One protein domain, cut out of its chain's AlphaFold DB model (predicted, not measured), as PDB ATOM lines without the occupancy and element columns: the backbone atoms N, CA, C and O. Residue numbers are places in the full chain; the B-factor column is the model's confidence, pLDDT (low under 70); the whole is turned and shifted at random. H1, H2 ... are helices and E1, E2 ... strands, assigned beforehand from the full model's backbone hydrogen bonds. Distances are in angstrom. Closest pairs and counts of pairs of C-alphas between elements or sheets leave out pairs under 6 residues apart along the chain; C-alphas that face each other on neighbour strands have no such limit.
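What this domain is: This is residues 58 to 213 of the 492 residues of an uncharacterized protein of Nitrospira japonica (UniProt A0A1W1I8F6). One long, twisted antiparallel sheet forms a wall, with H3 packed over its E1 edge at one end. After E6 come two short helices, H1, which only grazes the sheet, and H2, near H1 but not on the sheet, and then residues 186 to 198, a long link with no named element, lead to H3. The 156 printed residues hold six strands, then three helices; the order across the sheet is E1 E2 E3 E4 E5 E6. The class is mixed, with 74 residues in named elements, under half. The whole is compact, radius of gyration of the C-alphas 17.0 A, but elongated, spanning 52 by 34 by 31 A.

Where its parts are: E1 is residues 70 to 72, beginning at C-alpha 70 (-20.859, -8.589, -82.730). E2, residues 78 to 90, is 38.9 A long; E3, 100 to 109, 29.3 A; E4, 121 to 128, 23.5 A; E5, 147 to 155, 25.8 A; E6, 166 to 172, 17.4 A. H1 is 175 to 180, H2 182 to 185. H3, 199 to 212, is 20.0 A long and ends at C-alpha 212 (-13.528, -10.400, -88.257).

How they stand to each other: The strands form a meander, each the antiparallel neighbour of the one before, joined as hairpins. Within hydrogen-bond range are N 70 and O 80, 2.9 A, for E1 and E2; N 81 and O 107, 2.8 A, for E2 and E3; N 108 and O 122, 2.8 A, for E3 and E4; N 125 and O 149, 2.8 A, for E4 and E5; N 154 and O 167, 2.8 A, for E5 and E6. Residues 64 to 65 pair antiparallel with 83 to 84 of E2. H3 is on the sheet, making two layers, helix on one face; its height over the sheet is 10.4 A, the local plane only just given by 6 C-alphas. It lies over E1 and, only just, with 3 C-alphas, over E2, along the strands, at 23 degrees to E1 on the local plane. The closest C-alphas of E1 and H3 are Phe 71 and Tyr 209, 5.9 A. H1 only grazes the sheet with residues 177 to 178; H2 is not on it. H1 and H2 are close but not clearly touching, their closest C-alphas, Lys 178 and Ile 185, 7.0 A apart. H1 has every O i to N i+4 pair within hydrogen-bond range, H3 9 of 10; H2 is too short for one.

The domain as a whole: The farthest C-alphas, Gly 94 and Asn 213, are 54.0 A apart. The printed part has no cut. The links E3 to E4, E4 to E5 and H2 to H3 are long. The model's pLDDT is under 70 at residues 92 to 98 and 138 to 144.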
ATOM      1  N   LEU A  58     -42.272  12.434 -73.732       80.31
ATOM      2  CA  LEU A  58     -41.115  11.550 -73.693       80.31
ATOM      3  C   LEU A  58     -39.866  12.359 -74.041       80.31
ATOM      4  O   LEU A  58     -39.806  12.991 -75.091       80.31
ATOM      5  N   SER A  59     -38.880  12.361 -73.143       87.12
ATOM      6  CA  SER A  59     -37.633  13.118 -73.309       87.12
ATOM      7  C   SER A  59     -36.452  12.166 -73.502       87.12
ATOM      8  O   SER A  59     -35.591  12.033 -72.633       87.12
ATOM      9  N   CYS A  60     -36.445  11.475 -74.639       89.31
ATOM     10  CA  CYS A  60     -35.438  10.485 -75.017       89.31
ATOM     11  C   CYS A  60     -34.093  11.166 -75.402       89.31
ATOM     12  O   CYS A  60     -34.096  12.039 -76.272       89.31
ATOM     13  N   PRO A  61     -32.955  10.841 -74.748       90.12
ATOM     14  CA  PRO A  61     -31.685  11.573 -74.892       90.12
ATOM     15  C   PRO A  61     -30.796  11.146 -76.080       90.12
ATOM     16  O   PRO A  61     -29.711  11.702 -76.252       90.12
ATOM     17  N   GLY A  62     -31.217  10.160 -76.871       92.19
ATOM     18  CA  GLY A  62     -30.437   9.470 -77.897       92.19
ATOM     19  C   GLY A  62     -30.055   8.041 -77.463       92.19
ATOM     20  O   GLY A  62     -29.540   7.863 -76.352       92.19
ATOM     21  N   PRO A  63     -30.232   7.007 -78.315       95.44
ATOM     22  CA  PRO A  63     -29.768   5.654 -78.014       95.44
ATOM     23  C   PRO A  63     -28.243   5.586 -77.926       95.44
ATOM     24  O   PRO A  63     -27.542   6.222 -78.714       95.44
ATOM     25  N   VAL A  64     -27.715   4.774 -77.006       96.19
ATOM     26  CA  VAL A  64     -26.266   4.617 -76.790       96.19
ATOM     27  C   VAL A  64     -25.875   3.143 -76.820       96.19
ATOM     28  O   VAL A  64     -26.504   2.310 -76.172       96.19
ATOM     29  N   MET A  65     -24.790   2.809 -77.520       96.62
ATOM     30  CA  MET A  65     -24.239   1.450 -77.536       96.62
ATOM     31  C   MET A  65     -23.671   1.074 -76.155       96.62
ATOM     32  O   MET A  65     -22.632   1.594 -75.746       96.62
ATOM     33  N   LYS A  66     -24.366   0.196 -75.417       88.81
ATOM     34  CA  LYS A  66     -23.968  -0.252 -74.061       88.81
ATOM     35  C   LYS A  66     -23.195  -1.568 -74.042       88.81
ATOM     36  O   LYS A  66     -22.470  -1.835 -73.087       88.81
ATOM     37  N   LYS A  67     -23.356  -2.392 -75.077       91.94
ATOM     38  CA  LYS A  67     -22.701  -3.698 -75.245       91.94
ATOM     39  C   LYS A  67     -21.810  -3.649 -76.495       91.94
ATOM     40  O   LYS A  67     -22.091  -2.846 -77.383       91.94
ATOM     41  N   PRO A  68     -20.741  -4.462 -76.587       94.69
ATOM     42  CA  PRO A  68     -19.942  -4.549 -77.806       94.69
ATOM     43  C   PRO A  68     -20.797  -4.945 -79.016       94.69
ATOM     44  O   PRO A  68     -21.748  -5.714 -78.877       94.69
ATOM     45  N   ALA A  69     -20.432  -4.449 -80.198       96.81
ATOM     46  CA  ALA A  69     -20.970  -4.963 -81.450       96.81
ATOM     47  C   ALA A  69     -20.423  -6.375 -81.724       96.81
ATOM     48  O   ALA A  69     -19.270  -6.675 -81.403       96.81
ATOM     49  N   THR A  70     -21.239  -7.222 -82.347       95.00
ATOM     50  CA  THR A  70     -20.859  -8.589 -82.730       95.00
ATOM     51  C   THR A  70     -20.604  -8.638 -84.227       95.00
ATOM     52  O   THR A  70     -21.461  -8.223 -85.004       95.00
ATOM     53  N   PHE A  71     -19.464  -9.191 -84.640       95.44
ATOM     54  CA  PHE A  71     -19.102  -9.382 -86.046       95.44
ATOM     55  C   PHE A  71     -18.898 -10.868 -86.339       95.44
ATOM     56  O   PHE A  71     -18.271 -11.565 -85.544       95.44
ATOM     57  N   SER A  72     -19.403 -11.351 -87.475       87.00
ATOM     58  CA  SER A  72     -19.235 -12.744 -87.905       87.00
ATOM     59  C   SER A  72     -18.826 -12.831 -89.375       87.00
ATOM     60  O   SER A  72     -19.304 -12.070 -90.214       87.00
ATOM     61  N   SER A  73     -17.968 -13.806 -89.674       84.62
ATOM     62  CA  SER A  73     -17.619 -14.241 -91.031       84.62
ATOM     63  C   SER A  73     -18.577 -15.303 -91.589       84.62
ATOM     64  O   SER A  73     -18.421 -15.738 -92.731       84.62
ATOM     65  N   ASN A  74     -19.577 -15.718 -90.805       75.06
ATOM     66  CA  ASN A  74     -20.632 -16.642 -91.209       75.06
ATOM     67  C   ASN A  74     -22.007 -16.174 -90.659       75.06
ATOM     68  O   ASN A  74     -22.222 -16.280 -89.447       75.06
ATOM     69  N   PRO A  75     -22.930 -15.664 -91.502       79.38
ATOM     70  CA  PRO A  75     -22.723 -15.358 -92.919       79.38
ATOM     71  C   PRO A  75     -21.666 -14.246 -93.113       79.38
ATOM     72  O   PRO A  75     -21.487 -13.421 -92.217       79.38
ATOM     73  N   PRO A  76     -20.935 -14.214 -94.246       80.25
ATOM     74  CA  PRO A  76     -19.845 -13.259 -94.453       80.25
ATOM     75  C   PRO A  76     -20.273 -11.792 -94.325       80.25
ATOM     76  O   PRO A  76     -21.249 -11.361 -94.946       80.25
ATOM     77  N   GLY A  77     -19.504 -11.018 -93.556       86.69
ATOM     78  CA  GLY A  77     -19.746  -9.596 -93.314       86.69
ATOM     79  C   GLY A  77     -20.890  -9.295 -92.345       86.69
ATOM     80  O   GLY A  77     -21.318  -8.146 -92.273       86.69
ATOM     81  N   PHE A  78     -21.414 -10.285 -91.619       92.44
ATOM     82  CA  PHE A  78     -22.504 -10.048 -90.677       92.44
ATOM     83  C   PHE A  78     -22.066  -9.169 -89.500       92.44
ATOM     84  O   PHE A  78     -20.986  -9.367 -88.928       92.44
ATOM     85  N   ALA A  79     -22.942  -8.250 -89.097       95.94
ATOM     86  CA  ALA A  79     -22.774  -7.432 -87.904       95.94
ATOM     87  C   ALA A  79     -24.084  -7.265 -87.114       95.94
ATOM     88  O   ALA A  79     -25.166  -7.207 -87.701       95.94
ATOM     89  N   SER A  80     -23.979  -7.139 -85.790       95.50
ATOM     90  CA  SER A  80     -25.067  -6.733 -84.889       95.50
ATOM     91  C   SER A  80     -24.606  -5.627 -83.933       95.50
ATOM     92  O   SER A  80     -23.494  -5.670 -83.398       95.50
ATOM     93  N   TYR A  81     -25.476  -4.639 -83.727       97.56
ATOM     94  CA  TYR A  81     -25.239  -3.381 -83.029       97.56
ATOM     95  C   TYR A  81     -26.312  -3.171 -81.940       97.56
ATOM     96  O   TYR A  81     -27.430  -2.751 -82.252       97.56
ATOM     97  N   PRO A  82     -26.001  -3.476 -80.667       95.50
ATOM     98  CA  PRO A  82     -26.933  -3.313 -79.551       95.50
ATOM     99  C   PRO A  82     -26.861  -1.902 -78.936       95.50
ATOM    100  O   PRO A  82     -25.839  -1.509 -78.365       95.50
ATOM    101  N   PHE A  83     -27.971  -1.162 -78.977       97.25
ATOM    102  CA  PHE A  83     -28.120   0.152 -78.341       97.25
ATOM    103  C   PHE A  83     -29.189   0.116 -77.248       97.25
ATOM    104  O   PHE A  83     -30.162  -0.630 -77.329       97.25
ATOM    105  N   GLU A  84     -29.028   0.953 -76.229       96.06
ATOM    106  CA  GLU A  84     -29.992   1.101 -75.140       96.06
ATOM    107  C   GLU A  84     -30.245   2.586 -74.874       96.06
ATOM    108  O   GLU A  84     -29.315   3.401 -74.873       96.06
ATOM    109  N   GLU A  85     -31.503   2.930 -74.628       95.12
ATOM    110  CA  GLU A  85     -31.968   4.274 -74.307       95.12
ATOM    111  C   GLU A  85     -32.907   4.231 -73.096       95.12
ATOM    112  O   GLU A  85     -33.600   3.242 -72.849       95.12
ATOM    113  N   GLN A  86     -32.921   5.316 -72.326       94.44
ATOM    114  CA  GLN A  86     -33.826   5.503 -71.197       94.44
ATOM    115  C   GLN A  86     -34.569   6.817 -71.405       94.44
ATOM    116  O   GLN A  86     -33.965   7.887 -71.352       94.44
ATOM    117  N   CYS A  87     -35.871   6.724 -71.659       92.12
ATOM    118  CA  CYS A  87     -36.748   7.867 -71.855       92.12
ATOM    119  C   CYS A  87     -37.467   8.177 -70.532       92.12
ATOM    120  O   CYS A  87     -38.445   7.491 -70.208       92.12
ATOM    121  N   PRO A  88     -37.021   9.177 -69.747       90.19
ATOM    122  CA  PRO A  88     -37.838   9.716 -68.668       90.19
ATOM    123  C   PRO A  88     -39.150  10.262 -69.239       90.19
ATOM    124  O   PRO A  88     -39.165  10.933 -70.279       90.19
ATOM    125  N   VAL A  89     -40.247   9.962 -68.548       85.31
ATOM    126  CA  VAL A  89     -41.598  10.342 -68.963       85.31
ATOM    127  C   VAL A  89     -42.154  11.404 -68.026       85.31
ATOM    128  O   VAL A  89     -42.050  11.284 -66.806       85.31
ATOM    129  N   SER A  90     -42.768  12.441 -68.595       80.88
ATOM    130  CA  SER A  90     -43.436  13.502 -67.846       80.88
ATOM    131  C   SER A  90     -44.908  13.594 -68.253       80.88
ATOM    132  O   SER A  90     -45.235  13.806 -69.425       80.88
ATOM    133  N   LEU A  91     -45.799  13.422 -67.272       75.44
ATOM    134  CA  LEU A  91     -47.225  13.727 -67.398       75.44
ATOM    135  C   LEU A  91     -47.434  15.223 -67.147       75.44
ATOM    136  O   LEU A  91     -46.842  15.791 -66.228       75.44
ATOM    137  N   GLN A  92     -48.247  15.877 -67.979       67.75
ATOM    138  CA  GLN A  92     -48.249  17.339 -68.054       67.75
ATOM    139  C   GLN A  92     -49.109  18.016 -66.964       67.75
ATOM    140  O   GLN A  92     -48.915  19.204 -66.703       67.75
ATOM    141  N   ALA A  93     -50.005  17.277 -66.298       61.06
ATOM    142  CA  ALA A  93     -50.935  17.773 -65.275       61.06
ATOM    143  C   ALA A  93     -50.565  17.419 -63.811       61.06
ATOM    144  O   ALA A  93     -51.372  16.883 -63.055       61.06
ATOM    145  N   GLY A  94     -49.349  17.753 -63.368       58.81
ATOM    146  CA  GLY A  94     -49.002  17.906 -61.937       58.81
ATOM    147  C   GLY A  94     -48.895  16.641 -61.066       58.81
ATOM    148  O   GLY A  94     -48.275  16.702 -60.002       58.81
ATOM    149  N   GLN A  95     -49.423  15.491 -61.492       57.09
ATOM    150  CA  GLN A  95     -49.189  14.199 -60.839       57.09
ATOM    151  C   GLN A  95     -47.908  13.547 -61.381       57.09
ATOM    152  O   GLN A  95     -47.899  12.913 -62.435       57.09
ATOM    153  N   TYR A  96     -46.810  13.713 -60.638       48.88
ATOM    154  CA  TYR A  96     -45.483  13.190 -60.979       48.88
ATOM    155  C   TYR A  96     -45.382  11.662 -60.827       48.88
ATOM    156  O   TYR A  96     -44.771  11.145 -59.890       48.88
ATOM    157  N   HIS A  97     -45.912  10.923 -61.799       60.06
ATOM    158  CA  HIS A  97     -45.451   9.562 -62.066       60.06
ATOM    159  C   HIS A  97     -44.121   9.623 -62.828       60.06
ATOM    160  O   HIS A  97     -44.087   9.565 -64.055       60.06
ATOM    161  N   ASN A  98     -43.024   9.756 -62.076       68.94
ATOM    162  CA  ASN A  98     -41.653   9.712 -62.596       68.94
ATOM    163  C   ASN A  98     -41.293   8.282 -63.042       68.94
ATOM    164  O   ASN A  98     -40.577   7.561 -62.345       68.94
ATOM    165  N   GLY A  99     -41.826   7.864 -64.188       86.12
ATOM    166  CA  GLY A  99     -41.468   6.613 -64.849       86.12
ATOM    167  C   GLY A  99     -40.358   6.798 -65.887       86.12
ATOM    168  O   GLY A  99     -40.121   7.895 -66.398       86.12
ATOM    169  N   VAL A 100     -39.685   5.697 -66.211       90.44
ATOM    170  CA  VAL A 100     -38.672   5.620 -67.270       90.44
ATOM    171  C   VAL A 100     -39.037   4.449 -68.170       90.44
ATOM    172  O   VAL A 100     -39.069   3.310 -67.705       90.44
ATOM    173  N   ILE A 101     -39.299   4.726 -69.447       90.56
ATOM    174  CA  ILE A 101     -39.381   3.682 -70.474       90.56
ATOM    175  C   ILE A 101     -37.953   3.315 -70.874       90.56
ATOM    176  O   ILE A 101     -37.122   4.198 -71.106       90.56
ATOM    177  N   HIS A 102     -37.671   2.019 -70.975       92.75
ATOM    178  CA  HIS A 102     -36.394   1.528 -71.484       92.75
ATOM    179  C   HIS A 102     -36.592   1.037 -72.918       92.75
ATOM    180  O   HIS A 102     -37.484   0.230 -73.183       92.75
ATOM    181  N   LEU A 103     -35.764   1.534 -73.835       93.19
ATOM    182  CA  LEU A 103     -35.768   1.147 -75.242       93.19
ATOM    183  C   LEU A 103     -34.477   0.384 -75.539       93.19
ATOM    184  O   LEU A 103     -33.380   0.898 -75.317       93.19
ATOM    185  N   PHE A 104     -34.600  -0.838 -76.047       94.25
ATOM    186  CA  PHE A 104     -33.469  -1.671 -76.448       94.25
ATOM    187  C   PHE A 104     -33.531  -1.875 -77.955       94.25
ATOM    188  O   PHE A 104     -34.431  -2.558 -78.445       94.25
ATOM    189  N   PHE A 105     -32.581  -1.294 -78.680       95.94
ATOM    190  CA  PHE A 105     -32.477  -1.443 -80.125       95.94
ATOM    191  C   PHE A 105     -31.424  -2.501 -80.471       95.94
ATOM    192  O   PHE A 105     -30.324  -2.493 -79.915       95.94
ATOM    193  N   GLU A 106     -31.719  -3.377 -81.428       95.56
ATOM    194  CA  GLU A 106     -30.713  -4.227 -82.071       95.56
ATOM    195  C   GLU A 106     -30.757  -4.002 -83.586       95.56
ATOM    196  O   GLU A 106     -31.694  -4.436 -84.264       95.56
ATOM    197  N   GLY A 107     -29.741  -3.311 -84.105       96.38
ATOM    198  CA  GLY A 107     -29.495  -3.176 -85.538       96.38
ATOM    199  C   GLY A 107     -28.662  -4.348 -86.051       96.38
ATOM    200  O   GLY A 107     -27.656  -4.683 -85.433       96.38
ATOM    201  N   ARG A 108     -29.038  -4.977 -87.168       96.38
ATOM    202  CA  ARG A 108     -28.248  -6.041 -87.811       96.38
ATOM    203  C   ARG A 108     -28.015  -5.749 -89.288       96.38
ATOM    204  O   ARG A 108     -28.896  -5.236 -89.979       96.38
ATOM    205  N   TRP A 109     -26.838  -6.135 -89.768       96.38
ATOM    206  CA  TRP A 109     -26.376  -5.982 -91.146       96.38
ATOM    207  C   TRP A 109     -25.912  -7.329 -91.708       96.38
ATOM    208  O   TRP A 109     -25.175  -8.058 -91.047       96.38
ATOM    209  N   ASN A 110     -26.332  -7.661 -92.931       93.88
ATOM    210  CA  ASN A 110     -25.943  -8.873 -93.650       93.88
ATOM    211  C   ASN A 110     -25.638  -8.562 -95.133       93.88
ATOM    212  O   ASN A 110     -26.512  -8.719 -95.991       93.88
ATOM    213  N   PRO A 111     -24.399  -8.168 -95.479       93.69
ATOM    214  CA  PRO A 111     -24.019  -7.824 -96.850       93.69
ATOM    215  C   PRO A 111     -23.975  -9.037 -97.793       93.69
ATOM    216  O   PRO A 111     -23.823  -8.856 -98.999       93.69
ATOM    217  N   SER A 112     -24.112 -10.266 -97.277       88.38
ATOM    218  CA  SER A 112     -24.217 -11.474 -98.104       88.38
ATOM    219  C   SER A 112     -25.594 -11.650 -98.760       88.38
ATOM    220  O   SER A 112     -25.693 -12.409 -99.723       88.38
ATOM    221  N   GLU A 113     -26.647 -10.957 -98.301       89.00
ATOM    222  CA  GLU A 113     -27.922 -10.916 -99.031       89.00
ATOM    223  C   GLU A 113     -27.825  -9.894-100.173       89.00
ATOM    224  O   GLU A 113     -27.791  -8.678 -99.966       89.00
ATOM    225  N   THR A 114     -27.756 -10.398-101.403       88.69
ATOM    226  CA  THR A 114     -27.502  -9.626-102.631       88.69
ATOM    227  C   THR A 114     -28.774  -9.235-103.381       88.69
ATOM    228  O   THR A 114     -28.722  -8.322-104.205       88.69
ATOM    229  N   ARG A 115     -29.917  -9.864-103.083       82.75
ATOM    230  CA  ARG A 115     -31.190  -9.617-103.770       82.75
ATOM    231  C   ARG A 115     -31.762  -8.232-103.460       82.75
ATOM    232  O   ARG A 115     -31.853  -7.839-102.301       82.75
ATOM    233  N   GLN A 116     -32.187  -7.506-104.494       84.50
ATOM    234  CA  GLN A 116     -32.756  -6.158-104.356       84.50
ATOM    235  C   GLN A 116     -34.105  -6.158-103.623       84.50
ATOM    236  O   GLN A 116     -34.342  -5.275-102.805       84.50
ATOM    237  N   ASP A 117     -34.928  -7.189-103.827       79.38
ATOM    238  CA  ASP A 117     -36.236  -7.357-103.180       79.38
ATOM    239  C   ASP A 117     -36.154  -7.759-101.693       79.38
ATOM    240  O   ASP A 117     -37.177  -8.026-101.064       79.38
ATOM    241  N   ARG A 118     -34.944  -7.814-101.111       80.25
ATOM    242  CA  ARG A 118     -34.712  -8.310 -99.750       80.25
ATOM    243  C   ARG A 118     -33.913  -7.369 -98.860       80.25
ATOM    244  O   ARG A 118     -32.876  -6.846 -99.284       80.25
ATOM    245  N   PRO A 119     -34.305  -7.231 -97.581       90.19
ATOM    246  CA  PRO A 119     -33.571  -6.412 -96.637       90.19
ATOM    247  C   PRO A 119     -32.269  -7.087 -96.202       90.19
ATOM    248  O   PRO A 119     -32.265  -8.151 -95.587       90.19
ATOM    249  N   ASN A 120     -31.152  -6.419 -96.476       94.44
ATOM    250  CA  ASN A 120     -29.846  -6.739 -95.901       94.44
ATOM    251  C   ASN A 120     -29.605  -6.014 -94.562       94.44
ATOM    252  O   ASN A 120     -28.663  -6.366 -93.853       94.44
ATOM    253  N   ALA A 121     -30.466  -5.064 -94.174       96.88
ATOM    254  CA  ALA A 121     -30.481  -4.443 -92.850       96.88
ATOM    255  C   ALA A 121     -31.832  -4.634 -92.133       96.88
ATOM    256  O   ALA A 121     -32.897  -4.558 -92.749       96.88
ATOM    257  N   VAL A 122     -31.788  -4.819 -90.813       96.06
ATOM    258  CA  VAL A 122     -32.954  -4.714 -89.918       96.06
ATOM    259  C   VAL A 122     -32.575  -3.904 -88.688       96.06
ATOM    260  O   VAL A 122     -31.438  -3.958 -88.227       96.06
ATOM    261  N   GLU A 123     -33.534  -3.192 -88.129       96.69
ATOM    262  CA  GLU A 123     -33.456  -2.617 -86.795       96.69
ATOM    263  C   GLU A 123     -34.676  -3.091 -86.017       96.69
ATOM    264  O   GLU A 123     -35.808  -2.967 -86.482       96.69
ATOM    265  N   THR A 124     -34.448  -3.686 -84.852       92.44
ATOM    266  CA  THR A 124     -35.513  -4.105 -83.936       92.44
ATOM    267  C   THR A 124     -35.489  -3.228 -82.697       92.44
ATOM    268  O   THR A 124     -34.415  -2.815 -82.267       92.44
ATOM    269  N   LEU A 125     -36.656  -2.961 -82.120       93.00
ATOM    270  CA  LEU A 125     -36.828  -2.242 -80.863       93.00
ATOM    271  C   LEU A 125     -37.679  -3.084 -79.903       93.00
ATOM    272  O   LEU A 125     -38.767  -3.547 -80.251       93.00
ATOM    273  N   PHE A 126     -37.196  -3.228 -78.672       90.31
ATOM    274  CA  PHE A 126     -37.952  -3.736 -77.534       90.31
ATOM    275  C   PHE A 126     -38.214  -2.599 -76.540       90.31
ATOM    276  O   PHE A 126     -37.279  -1.929 -76.103       90.31
ATOM    277  N   VAL A 127     -39.480  -2.402 -76.172       90.06
ATOM    278  CA  VAL A 127     -39.929  -1.384 -75.209       90.06
ATOM    279  C   VAL A 127     -40.264  -2.064 -73.878       90.06
ATOM    280  O   VAL A 127     -41.119  -2.948 -73.866       90.06
ATOM    281  N   GLU A 128     -39.634  -1.653 -72.772       89.94
ATOM    282  CA  GLU A 128     -39.908  -2.121 -71.396       89.94
ATOM    283  C   GLU A 128     -40.405  -0.989 -70.479       89.94
ATOM    284  O   GLU A 128     -40.210   0.192 -70.773       89.94
ATOM    285  N   ASN A 129     -40.994  -1.357 -69.331       88.19
ATOM    286  CA  ASN A 129     -41.556  -0.445 -68.318       88.19
ATOM    287  C   ASN A 129     -42.630   0.506 -68.889       88.19
ATOM    288  O   ASN A 129     -42.772   1.660 -68.479       88.19
ATOM    289  N   TYR A 130     -43.381   0.015 -69.875       85.94
ATOM    290  CA  TYR A 130     -44.359   0.772 -70.647       85.94
ATOM    291  C   TYR A 130     -45.785   0.702 -70.069       85.94
ATOM    292  O   TYR A 130     -46.676   1.420 -70.522       85.94
ATOM    293  N   GLU A 131     -46.026  -0.162 -69.082       83.12
ATOM    294  CA  GLU A 131     -47.353  -0.541 -68.576       83.12
ATOM    295  C   GLU A 131     -48.115   0.633 -67.926       83.12
ATOM    296  O   GLU A 131     -49.344   0.613 -67.839       83.12
ATOM    297  N   GLN A 132     -47.389   1.676 -67.507       77.12
ATOM    298  CA  GLN A 132     -47.941   2.939 -66.997       77.12
ATOM    299  C   GLN A 132     -48.473   3.858 -68.113       77.12
ATOM    300  O   GLN A 132     -49.296   4.730 -67.847       77.12
ATOM    301  N   PHE A 133     -48.023   3.661 -69.356       77.69
ATOM    302  CA  PHE A 133     -48.259   4.560 -70.493       77.69
ATOM    303  C   PHE A 133     -49.158   3.935 -71.568       77.69
ATOM    304  O   PHE A 133     -49.903   4.649 -72.233       77.69
ATOM    305  N   PHE A 134     -49.170   2.601 -71.674       79.88
ATOM    306  CA  PHE A 134     -50.102   1.841 -72.514       79.88
ATOM    307  C   PHE A 134     -51.069   1.029 -71.631       79.88
ATOM    308  O   PHE A 134     -50.961  -0.197 -71.571       79.88
ATOM    309  N   PRO A 135     -52.039   1.662 -70.941       70.38
ATOM    310  CA  PRO A 135     -52.932   0.957 -70.015       70.38
ATOM    311  C   PRO A 135     -53.791  -0.119 -70.701       70.38
ATOM    312  O   PRO A 135     -54.135  -1.121 -70.081       70.38
ATOM    313  N   ASN A 136     -54.068   0.026 -72.001       72.94
ATOM    314  CA  ASN A 136     -54.767  -0.988 -72.801       72.94
ATOM    315  C   ASN A 136     -53.935  -2.269 -73.024       72.94
ATOM    316  O   ASN A 136     -54.494  -3.295 -73.396       72.94
ATOM    317  N   ARG A 137     -52.617  -2.219 -72.781       73.38
ATOM    318  CA  ARG A 137     -51.701  -3.368 -72.786       73.38
ATOM    319  C   ARG A 137     -51.421  -3.913 -71.379       73.38
ATOM    320  O   ARG A 137     -50.462  -4.661 -71.216       73.38
ATOM    321  N   GLN A 138     -52.198  -3.545 -70.353       61.50
ATOM    322  CA  GLN A 138     -51.987  -4.076 -69.000       61.50
ATOM    323  C   GLN A 138     -52.028  -5.610 -68.998       61.50
ATOM    324  O   GLN A 138     -52.992  -6.242 -69.432       61.50
ATOM    325  N   MET A 139     -50.908  -6.181 -68.559       61.41
ATOM    326  CA  MET A 139     -50.491  -7.545 -68.875       61.41
ATOM    327  C   MET A 139     -51.237  -8.566 -68.001       61.41
ATOM    328  O   MET A 139     -51.646  -8.251 -66.881       61.41
ATOM    329  N   LYS A 140     -51.400  -9.808 -68.479       54.03
ATOM    330  CA  LYS A 140     -52.079 -10.883 -67.723       54.03
ATOM    331  C   LYS A 140     -51.107 -11.885 -67.093       54.03
ATOM    332  O   LYS A 140     -51.539 -12.690 -66.268       54.03
ATOM    333  N   GLY A 141     -49.815 -11.835 -67.426       50.34
ATOM    334  CA  GLY A 141     -48.785 -12.713 -66.867       50.34
ATOM    335  C   GLY A 141     -47.446 -12.023 -66.553       50.34
ATOM    336  O   GLY A 141     -47.128 -10.981 -67.112       50.34
ATOM    337  N   PRO A 142     -46.606 -12.606 -65.675       45.88
ATOM    338  CA  PRO A 142     -45.352 -11.986 -65.229       45.88
ATOM    339  C   PRO A 142     -44.188 -12.062 -66.238       45.88
ATOM    340  O   PRO A 142     -43.195 -11.365 -66.051       45.88
ATOM    341  N   GLY A 143     -44.292 -12.896 -67.282       49.69
ATOM    342  CA  GLY A 143     -43.324 -12.971 -68.395       49.69
ATOM    343  C   GLY A 143     -43.643 -12.025 -69.562       49.69
ATOM    344  O   GLY A 143     -42.968 -12.041 -70.591       49.69
ATOM    345  N   GLU A 144     -44.692 -11.226 -69.410       54.78
ATOM    346  CA  GLU A 144     -45.196 -10.264 -70.378       54.78
ATOM    347  C   GLU A 144     -44.753  -8.874 -69.891       54.78
ATOM    348  O   GLU A 144     -45.291  -8.392 -68.899       54.78
ATOM    349  N   ARG A 145     -43.710  -8.283 -70.507       70.25
ATOM    350  CA  ARG A 145     -43.188  -6.921 -70.196       70.25
ATOM    351  C   ARG A 145     -42.512  -6.206 -71.376       70.25
ATOM    352  O   ARG A 145     -41.798  -5.226 -71.182       70.25
ATOM    353  N   ARG A 146     -42.683  -6.701 -72.612       82.38
ATOM    354  CA  ARG A 146     -42.015  -6.154 -73.811       82.38
ATOM    355  C   ARG A 146     -43.003  -5.874 -74.935       82.38
ATOM    356  O   ARG A 146     -43.780  -6.760 -75.277       82.38
ATOM    357  N   ILE A 147     -42.942  -4.685 -75.538       84.31
ATOM    358  CA  ILE A 147     -43.475  -4.472 -76.895       84.31
ATOM    359  C   ILE A 147     -42.336  -4.693 -77.887       84.31
ATOM    360  O   ILE A 147     -41.232  -4.209 -77.651       84.31
ATOM    361  N   PHE A 148     -42.601  -5.412 -78.977       86.38
ATOM    362  CA  PHE A 148     -41.665  -5.614 -80.082       86.38
ATOM    363  C   PHE A 148     -42.070  -4.767 -81.292       86.38
ATOM    364  O   PHE A 148     -43.255  -4.658 -81.616       86.38
ATOM    365  N   VAL A 149     -41.073  -4.170 -81.938       89.31
ATOM    366  CA  VAL A 149     -41.185  -3.280 -83.098       89.31
ATOM    367  C   VAL A 149     -40.003  -3.582 -84.027       89.31
ATOM    368  O   VAL A 149     -38.917  -3.904 -83.537       89.31
ATOM    369  N   TYR A 150     -40.166  -3.483 -85.348       91.88
ATOM    370  CA  TYR A 150     -39.024  -3.569 -86.269       91.88
ATOM    371  C   TYR A 150     -39.184  -2.732 -87.540       91.88
ATOM    372  O   TYR A 150     -40.296  -2.433 -87.972       91.88
ATOM    373  N   TRP A 151     -38.050  -2.447 -88.180       94.25
ATOM    374  CA  TRP A 151     -37.932  -1.843 -89.507       94.25
ATOM    375  C   TRP A 151     -36.897  -2.614 -90.327       94.25
ATOM    376  O   TRP A 151     -35.839  -2.976 -89.814       94.25
ATOM    377  N   THR A 152     -37.180  -2.869 -91.600       93.81
ATOM    378  CA  THR A 152     -36.268  -3.550 -92.531       93.81
ATOM    379  C   THR A 152     -35.902  -2.634 -93.693       93.81
ATOM    380  O   THR A 152     -36.711  -1.816 -94.140       93.81
ATOM    381  N   ALA A 153     -34.674  -2.756 -94.204       95.56
ATOM    382  CA  ALA A 153     -34.199  -1.925 -95.303       95.56
ATOM    383  C   ALA A 153     -33.203  -2.632 -96.229       95.56
ATOM    384  O   ALA A 153     -32.431  -3.502 -95.814       95.56
ATOM    385  N   ARG A 154     -33.187  -2.187 -97.489       95.50
ATOM    386  CA  ARG A 154     -32.106  -2.428 -98.445       95.50
ATOM    387  C   ARG A 154     -31.097  -1.289 -98.332       95.50
ATOM    388  O   ARG A 154     -31.414  -0.165 -98.707       95.50
ATOM    389  N   CYS A 155     -29.896  -1.553 -97.830       97.38
ATOM    390  CA  CYS A 155     -28.805  -0.580 -97.783       97.38
ATOM    391  C   CYS A 155     -27.691  -0.925 -98.780       97.38
ATOM    392  O   CYS A 155     -27.459  -2.088 -99.122       97.38
ATOM    393  N   THR A 156     -26.990   0.111 -99.235       96.75
ATOM    394  CA  THR A 156     -25.839   0.030-100.160       96.75
ATOM    395  C   THR A 156     -24.519  -0.316 -99.463       96.75
ATOM    396  O   THR A 156     -23.614  -0.861-100.087       96.75
ATOM    397  N   ALA A 157     -24.420  -0.022 -98.169       96.56
ATOM    398  CA  ALA A 157     -23.291  -0.304 -97.290       96.56
ATOM    399  C   ALA A 157     -23.804  -0.434 -95.844       96.56
ATOM    400  O   ALA A 157     -24.975  -0.143 -95.590       96.56
ATOM    401  N   ASP A 158     -22.941  -0.816 -94.898       97.31
ATOM    402  CA  ASP A 158     -23.304  -0.881 -93.474       97.31
ATOM    403  C   ASP A 158     -23.808   0.501 -92.993       97.31
ATOM    404  O   ASP A 158     -23.038   1.471 -93.026       97.31
ATOM    405  N   PRO A 159     -25.073   0.651 -92.564       97.25
ATOM    406  CA  PRO A 159     -25.613   1.975 -92.267       97.25
ATOM    407  C   PRO A 159     -25.072   2.564 -90.959       97.25
ATOM    408  O   PRO A 159     -24.983   3.787 -90.834       97.25
ATOM    409  N   TRP A 160     -24.635   1.724 -90.018       97.56
ATOM    410  CA  TRP A 160     -24.081   2.151 -88.735       97.56
ATOM    411  C   TRP A 160     -22.596   2.509 -88.852       97.56
ATOM    412  O   TRP A 160     -22.179   3.552 -88.346       97.56
ATOM    413  N   LEU A 161     -21.791   1.709 -89.560       96.56
ATOM    414  CA  LEU A 161     -20.341   1.918 -89.691       96.56
ATOM    415  C   LEU A 161     -19.917   2.717 -90.921       96.56
ATOM    416  O   LEU A 161     -18.946   3.467 -90.835       96.56
ATOM    417  N   GLN A 162     -20.626   2.598 -92.041       93.94
ATOM    418  CA  GLN A 162     -20.231   3.200 -93.321       93.94
ATOM    419  C   GLN A 162     -21.216   4.283 -93.787       93.94
ATOM    420  O   GLN A 162     -20.822   5.182 -94.523       93.94
ATOM    421  N   GLY A 163     -22.457   4.273 -93.286       90.00
ATOM    422  CA  GLY A 163     -23.438   5.339 -93.519       90.00
ATOM    423  C   GLY A 163     -24.081   5.311 -94.906       90.00
ATOM    424  O   GLY A 163     -24.484   6.365 -95.396       90.00
ATOM    425  N   GLY A 164     -24.157   4.133 -95.534       90.25
ATOM    426  CA  GLY A 164     -24.731   3.963 -96.870       90.25
ATOM    427  C   GLY A 164     -26.193   4.408 -96.983       90.25
ATOM    428  O   GLY A 164     -26.937   4.444 -96.003       90.25
ATOM    429  N   THR A 165     -26.616   4.715 -98.208       95.50
ATOM    430  CA  THR A 165     -28.022   4.974 -98.543       95.50
ATOM    431  C   THR A 165     -28.854   3.715 -98.307       95.50
ATOM    432  O   THR A 165     -28.435   2.629 -98.725       95.50
ATOM    433  N   CYS A 166     -30.021   3.875 -97.675       96.62
ATOM    434  CA  CYS A 166     -30.968   2.808 -97.352       96.62
ATOM    435  C   CYS A 166     -32.380   3.122 -97.860       96.62
ATOM    436  O   CYS A 166     -32.852   4.250 -97.734       96.62
ATOM    437  N   GLN A 167     -33.069   2.096 -98.351       95.44
ATOM    438  CA  GLN A 167     -34.477   2.095 -98.742       95.44
ATOM    439  C   GLN A 167     -35.260   1.216 -97.754       95.44
ATOM    440  O   GLN A 167     -34.978   0.023 -97.644       95.44
ATOM    441  N   ARG A 168     -36.217   1.797 -97.015       93.00
ATOM    442  CA  ARG A 168     -37.129   1.083 -96.091       93.00
ATOM    443  C   ARG A 168     -37.988   0.122 -96.928       93.00
ATOM    444  O   ARG A 168     -38.621   0.563 -97.881       93.00
ATOM    445  N   LEU A 169     -37.955  -1.176 -96.613       88.38
ATOM    446  CA  LEU A 169     -38.701  -2.228 -97.326       88.38
ATOM    447  C   LEU A 169     -39.917  -2.733 -96.540       88.38
ATOM    448  O   LEU A 169     -40.849  -3.264 -97.136       88.38
ATOM    449  N   GLY A 170     -39.923  -2.574 -95.218       85.94
ATOM    450  CA  GLY A 170     -41.039  -2.983 -94.375       85.94
ATOM    451  C   GLY A 170     -40.877  -2.530 -92.930       85.94
ATOM    452  O   GLY A 170     -39.803  -2.103 -92.500       85.94
ATOM    453  N   GLU A 171     -41.964  -2.627 -92.175       90.75
ATOM    454  CA  GLU A 171     -42.010  -2.310 -90.753       90.75
ATOM    455  C   GLU A 171     -43.082  -3.137 -90.043       90.75
ATOM    456  O   GLU A 171     -44.079  -3.532 -90.643       90.75
ATOM    457  N   TYR A 172     -42.901  -3.335 -88.742       85.44
ATOM    458  CA  TYR A 172     -43.971  -3.712 -87.829       85.44
ATOM    459  C   TYR A 172     -43.945  -2.737 -86.662       85.44
ATOM    460  O   TYR A 172     -43.080  -2.816 -85.788       85.44
ATOM    461  N   VAL A 173     -44.899  -1.807 -86.665       87.25
ATOM    462  CA  VAL A 173     -45.136  -0.858 -85.578       87.25
ATOM    463  C   VAL A 173     -46.585  -1.038 -85.131       87.25
ATOM    464  O   VAL A 173     -47.493  -0.697 -85.895       87.25
ATOM    465  N   PRO A 174     -46.850  -1.571 -83.925       84.62
ATOM    466  CA  PRO A 174     -48.216  -1.706 -83.437       84.62
ATOM    467  C   PRO A 174     -48.932  -0.350 -83.404       84.62
ATOM    468  O   PRO A 174     -48.338   0.662 -83.032       84.62
ATOM    469  N   ALA A 175     -50.207  -0.314 -83.794       82.75
ATOM    470  CA  ALA A 175     -50.912   0.941 -84.074       82.75
ATOM    471  C   ALA A 175     -51.000   1.910 -82.876       82.75
ATOM    472  O   ALA A 175     -51.055   3.122 -83.068       82.75
ATOM    473  N   ASP A 176     -50.984   1.399 -81.643       81.19
ATOM    474  CA  ASP A 176     -50.927   2.205 -80.422       81.19
ATOM    475  C   ASP A 176     -49.516   2.737 -80.125       81.19
ATOM    476  O   ASP A 176     -49.382   3.890 -79.731       81.19
ATOM    477  N   VAL A 177     -48.459   1.966 -80.402       85.62
ATOM    478  CA  VAL A 177     -47.068   2.461 -80.388       85.62
ATOM    479  C   VAL A 177     -46.902   3.582 -81.418       85.62
ATOM    480  O   VAL A 177     -46.422   4.660 -81.080       85.62
ATOM    481  N   LYS A 178     -47.378   3.370 -82.651       86.19
ATOM    482  CA  LYS A 178     -47.349   4.362 -83.742       86.19
ATOM    483  C   LYS A 178     -48.123   5.643 -83.380       86.19
ATOM    484  O   LYS A 178     -47.718   6.738 -83.749       86.19
ATOM    485  N   ALA A 179     -49.210   5.523 -82.612       82.00
ATOM    486  CA  ALA A 179     -49.993   6.659 -82.121       82.00
ATOM    487  C   ALA A 179     -49.380   7.380 -80.899       82.00
ATOM    488  O   ALA A 179     -49.682   8.556 -80.691       82.00
ATOM    489  N   ALA A 180     -48.535   6.704 -80.115       78.81
ATOM    490  CA  ALA A 180     -47.835   7.268 -78.958       78.81
ATOM    491  C   ALA A 180     -46.476   7.910 -79.307       78.81
ATOM    492  O   ALA A 180     -46.072   8.856 -78.636       78.81
ATOM    493  N   PHE A 181     -45.800   7.419 -80.353       78.75
ATOM    494  CA  PHE A 181     -44.471   7.861 -80.801       78.75
ATOM    495  C   PHE A 181     -44.433   8.285 -82.297       78.75
ATOM    496  O   PHE A 181     -43.567   7.809 -83.043       78.75
ATOM    497  N   PRO A 182     -45.382   9.102 -82.805       75.56
ATOM    498  CA  PRO A 182     -45.537   9.319 -84.249       75.56
ATOM    499  C   PRO A 182     -44.302   9.969 -84.893       75.56
ATOM    500  O   PRO A 182     -43.763   9.446 -85.869       75.56
ATOM    501  N   SER A 183     -43.801  11.061 -84.310       78.88
ATOM    502  CA  SER A 183     -42.631  11.807 -84.798       78.88
ATOM    503  C   SER A 183     -41.306  11.063 -84.600       78.88
ATOM    504  O   SER A 183     -40.290  11.397 -85.212       78.88
ATOM    505  N   GLU A 184     -41.286  10.040 -83.748       79.06
ATOM    506  CA  GLU A 184     -40.072   9.306 -83.403       79.06
ATOM    507  C   GLU A 184     -39.859   8.063 -84.272       79.06
ATOM    508  O   GLU A 184     -38.724   7.579 -84.313       79.06
ATOM    509  N   ILE A 185     -40.910   7.566 -84.939       80.75
ATOM    510  CA  ILE A 185     -40.937   6.285 -85.669       80.75
ATOM    511  C   ILE A 185     -41.249   6.444 -87.168       80.75
ATOM    512  O   ILE A 185     -40.648   5.751 -88.001       80.75
ATOM    513  N   ASP A 186     -42.180   7.331 -87.530       78.00
ATOM    514  CA  ASP A 186     -42.653   7.436 -88.917       78.00
ATOM    515  C   ASP A 186     -41.766   8.381 -89.734       78.00
ATOM    516  O   ASP A 186     -41.254   7.990 -90.783       78.00
ATOM    517  N   ASP A 187     -41.504   9.580 -89.209       84.06
ATOM    518  CA  ASP A 187     -40.766  10.642 -89.909       84.06
ATOM    519  C   ASP A 187     -39.242  10.408 -89.984       84.06
ATOM    520  O   ASP A 187     -38.537  11.079 -90.744       84.06
ATOM    521  N   LYS A 188     -38.693   9.480 -89.186       87.69
ATOM    522  CA  LYS A 188     -37.241   9.255 -89.112       87.69
ATOM    523  C   LYS A 188     -36.726   8.311 -90.212       87.69
ATOM    524  O   LYS A 188     -37.311   7.247 -90.447       87.69
ATOM    525  N   PRO A 189     -35.584   8.636 -90.853       92.12
ATOM    526  CA  PRO A 189     -34.943   7.750 -91.817       92.12
ATOM    527  C   PRO A 189     -34.355   6.514 -91.123       92.12
ATOM    528  O   PRO A 189     -33.890   6.582 -89.988       92.12
ATOM    529  N   PHE A 190     -34.322   5.387 -91.835       94.50
ATOM    530  CA  PHE A 190     -33.684   4.167 -91.342       94.50
ATOM    531  C   PHE A 190     -32.142   4.271 -91.387       94.50
ATOM    532  O   PHE A 190     -31.606   4.755 -92.394       94.50
ATOM    533  N   PRO A 191     -31.408   3.731 -90.394       96.19
ATOM    534  CA  PRO A 191     -31.882   3.251 -89.091       96.19
ATOM    535  C   PRO A 191     -32.067   4.407 -88.092       96.19
ATOM    536  O   PRO A 191     -31.341   5.400 -88.136       96.19
ATOM    537  N   LEU A 192     -32.984   4.253 -87.139       94.50
ATOM    538  CA  LEU A 192     -33.250   5.219 -86.067       94.50
ATOM    539  C   LEU A 192     -32.007   5.464 -85.188       94.50
ATOM    540  O   LEU A 192     -31.813   6.567 -84.680       94.50
ATOM    541  N   THR A 193     -31.140   4.456 -85.051       96.00
ATOM    542  CA  THR A 193     -29.858   4.505 -84.319       96.00
ATOM    543  C   THR A 193     -28.651   4.952 -85.166       96.00
ATOM    544  O   THR A 193     -27.509   4.837 -84.716       96.00
ATOM    545  N   LYS A 194     -28.849   5.467 -86.392       93.75
ATOM    546  CA  LYS A 194     -27.763   5.823 -87.337       93.75
ATOM    547  C   LYS A 194     -26.650   6.678 -86.721       93.75
ATOM    548  O   LYS A 194     -25.466   6.400 -86.932       93.75
ATOM    549  N   ASP A 195     -27.036   7.688 -85.946       93.62
ATOM    550  CA  ASP A 195     -26.127   8.685 -85.372       93.62
ATOM    551  C   ASP A 195     -25.745   8.389 -83.904       93.62
ATOM    552  O   ASP A 195     -24.964   9.121 -83.296       93.62
ATOM    553  N   SER A 196     -26.194   7.254 -83.348       95.75
ATOM    554  CA  SER A 196     -25.850   6.769 -81.997       95.75
ATOM    555  C   SER A 196     -24.384   6.332 -81.827       95.75
ATOM    556  O   SER A 196     -23.958   5.972 -80.726       95.75
ATOM    557  N   LEU A 197     -23.587   6.340 -82.902       96.31
ATOM    558  CA  LEU A 197     -22.167   5.983 -82.888       96.31
ATOM    559  C   LEU A 197     -21.266   7.213 -83.016       96.31
ATOM    560  O   LEU A 197     -21.053   7.740 -84.109       96.31
ATOM    561  N   SER A 198     -20.627   7.601 -81.906       95.62
ATOM    562  CA  SER A 198     -19.560   8.612 -81.933       95.62
ATOM    563  C   SER A 198     -18.458   8.236 -82.935       95.62
ATOM    564  O   SER A 198     -18.061   7.072 -83.031       95.62
ATOM    565  N   ALA A 199     -17.907   9.226 -83.647       96.00
ATOM    566  CA  ALA A 199     -16.901   8.998 -84.691       96.00
ATOM    567  C   ALA A 199     -15.680   8.185 -84.206       96.00
ATOM    568  O   ALA A 199     -15.160   7.347 -84.942       96.00
ATOM    569  N   LYS A 200     -15.258   8.371 -82.944       96.94
ATOM    570  CA  LYS A 200     -14.174   7.593 -82.321       96.94
ATOM    571  C   LYS A 200     -14.536   6.110 -82.185       96.94
ATOM    572  O   LYS A 200     -13.731   5.264 -82.567       96.94
ATOM    573  N   LEU A 201     -15.737   5.798 -81.688       96.81
ATOM    574  CA  LEU A 201     -16.219   4.419 -81.569       96.81
ATOM    575  C   LEU A 201     -16.416   3.788 -82.953       96.81
ATOM    576  O   LEU A 201     -15.942   2.683 -83.192       96.81
ATOM    577  N   LYS A 202     -17.012   4.523 -83.899       97.12
ATOM    578  CA  LYS A 202     -17.211   4.097 -85.295       97.12
ATOM    579  C   LYS A 202     -15.893   3.653 -85.951       97.12
ATOM    580  O   LYS A 202     -15.828   2.573 -86.526       97.12
ATOM    581  N   GLN A 203     -14.806   4.406 -85.753       97.75
ATOM    582  CA  GLN A 203     -13.459   4.041 -86.223       97.75
ATOM    583  C   GLN A 203     -12.838   2.822 -85.509       97.75
ATOM    584  O   GLN A 203     -12.030   2.110 -86.103       97.75
ATOM    585  N   GLN A 204     -13.199   2.547 -84.250       97.88
ATOM    586  CA  GLN A 204     -12.782   1.322 -83.553       97.88
ATOM    587  C   GLN A 204     -13.552   0.098 -84.073       97.88
ATOM    588  O   GLN A 204     -12.943  -0.931 -84.363       97.88
ATOM    589  N   LEU A 205     -14.868   0.235 -84.256       97.62
ATOM    590  CA  LEU A 205     -15.744  -0.818 -84.772       97.62
ATOM    591  C   LEU A 205     -15.409  -1.197 -86.223       97.62
ATOM    592  O   LEU A 205     -15.373  -2.381 -86.533       97.62
ATOM    593  N   ILE A 206     -15.063  -0.236 -87.092       97.00
ATOM    594  CA  ILE A 206     -14.595  -0.518 -88.467       97.00
ATOM    595  C   ILE A 206     -13.378  -1.457 -88.463       97.00
ATOM    596  O   ILE A 206     -13.339  -2.415 -89.235       97.00
ATOM    597  N   LYS A 207     -12.405  -1.237 -87.566       97.00
ATOM    598  CA  LYS A 207     -11.214  -2.098 -87.453       97.00
ATOM    599  C   LYS A 207     -11.555  -3.499 -86.942       97.00
ATOM    600  O   LYS A 207     -10.986  -4.475 -87.420       97.00
ATOM    601  N   GLN A 208     -12.491  -3.609 -85.998       97.00
ATOM    602  CA  GLN A 208     -12.980  -4.900 -85.501       97.00
ATOM    603  C   GLN A 208     -13.755  -5.668 -86.583       97.00
ATOM    604  O   GLN A 208     -13.496  -6.852 -86.789       97.00
ATOM    605  N   TYR A 209     -14.626  -4.987 -87.333       96.06
ATOM    606  CA  TYR A 209     -15.338  -5.548 -88.481       96.06
ATOM    607  C   TYR A 209     -14.363  -6.079 -89.541       96.06
ATOM    608  O   TYR A 209     -14.518  -7.208 -89.999       96.06
ATOM    609  N   GLN A 210     -13.330  -5.303 -89.895       94.62
ATOM    610  CA  GLN A 210     -12.285  -5.705 -90.849       94.62
ATOM    611  C   GLN A 210     -11.456  -6.901 -90.354       94.62
ATOM    612  O   GLN A 210     -11.119  -7.773 -91.149       94.62
ATOM    613  N   ALA A 211     -11.151  -6.972 -89.054       93.94
ATOM    614  CA  ALA A 211     -10.433  -8.102 -88.464       93.94
ATOM    615  C   ALA A 211     -11.279  -9.390 -88.427       93.94
ATOM    616  O   ALA A 211     -10.745 -10.477 -88.635       93.94
ATOM    617  N   ALA A 212     -12.592  -9.275 -88.198       92.25
ATOM    618  CA  ALA A 212     -13.528 -10.400 -88.257       92.25
ATOM    619  C   ALA A 212     -13.862 -10.832 -89.699       92.25
ATOM    620  O   ALA A 212     -14.169 -11.998 -89.938       92.25
ATOM    621  N   ASN A 213     -13.786  -9.904 -90.660       89.00
ATOM    622  CA  ASN A 213     -14.103 -10.110 -92.074       89.00
ATOM    623  C   ASN A 213     -12.922  -9.708 -92.982       89.00
ATOM    624  O   ASN A 213     -13.023  -8.718 -93.718       89.00
TER     625      ASN A 213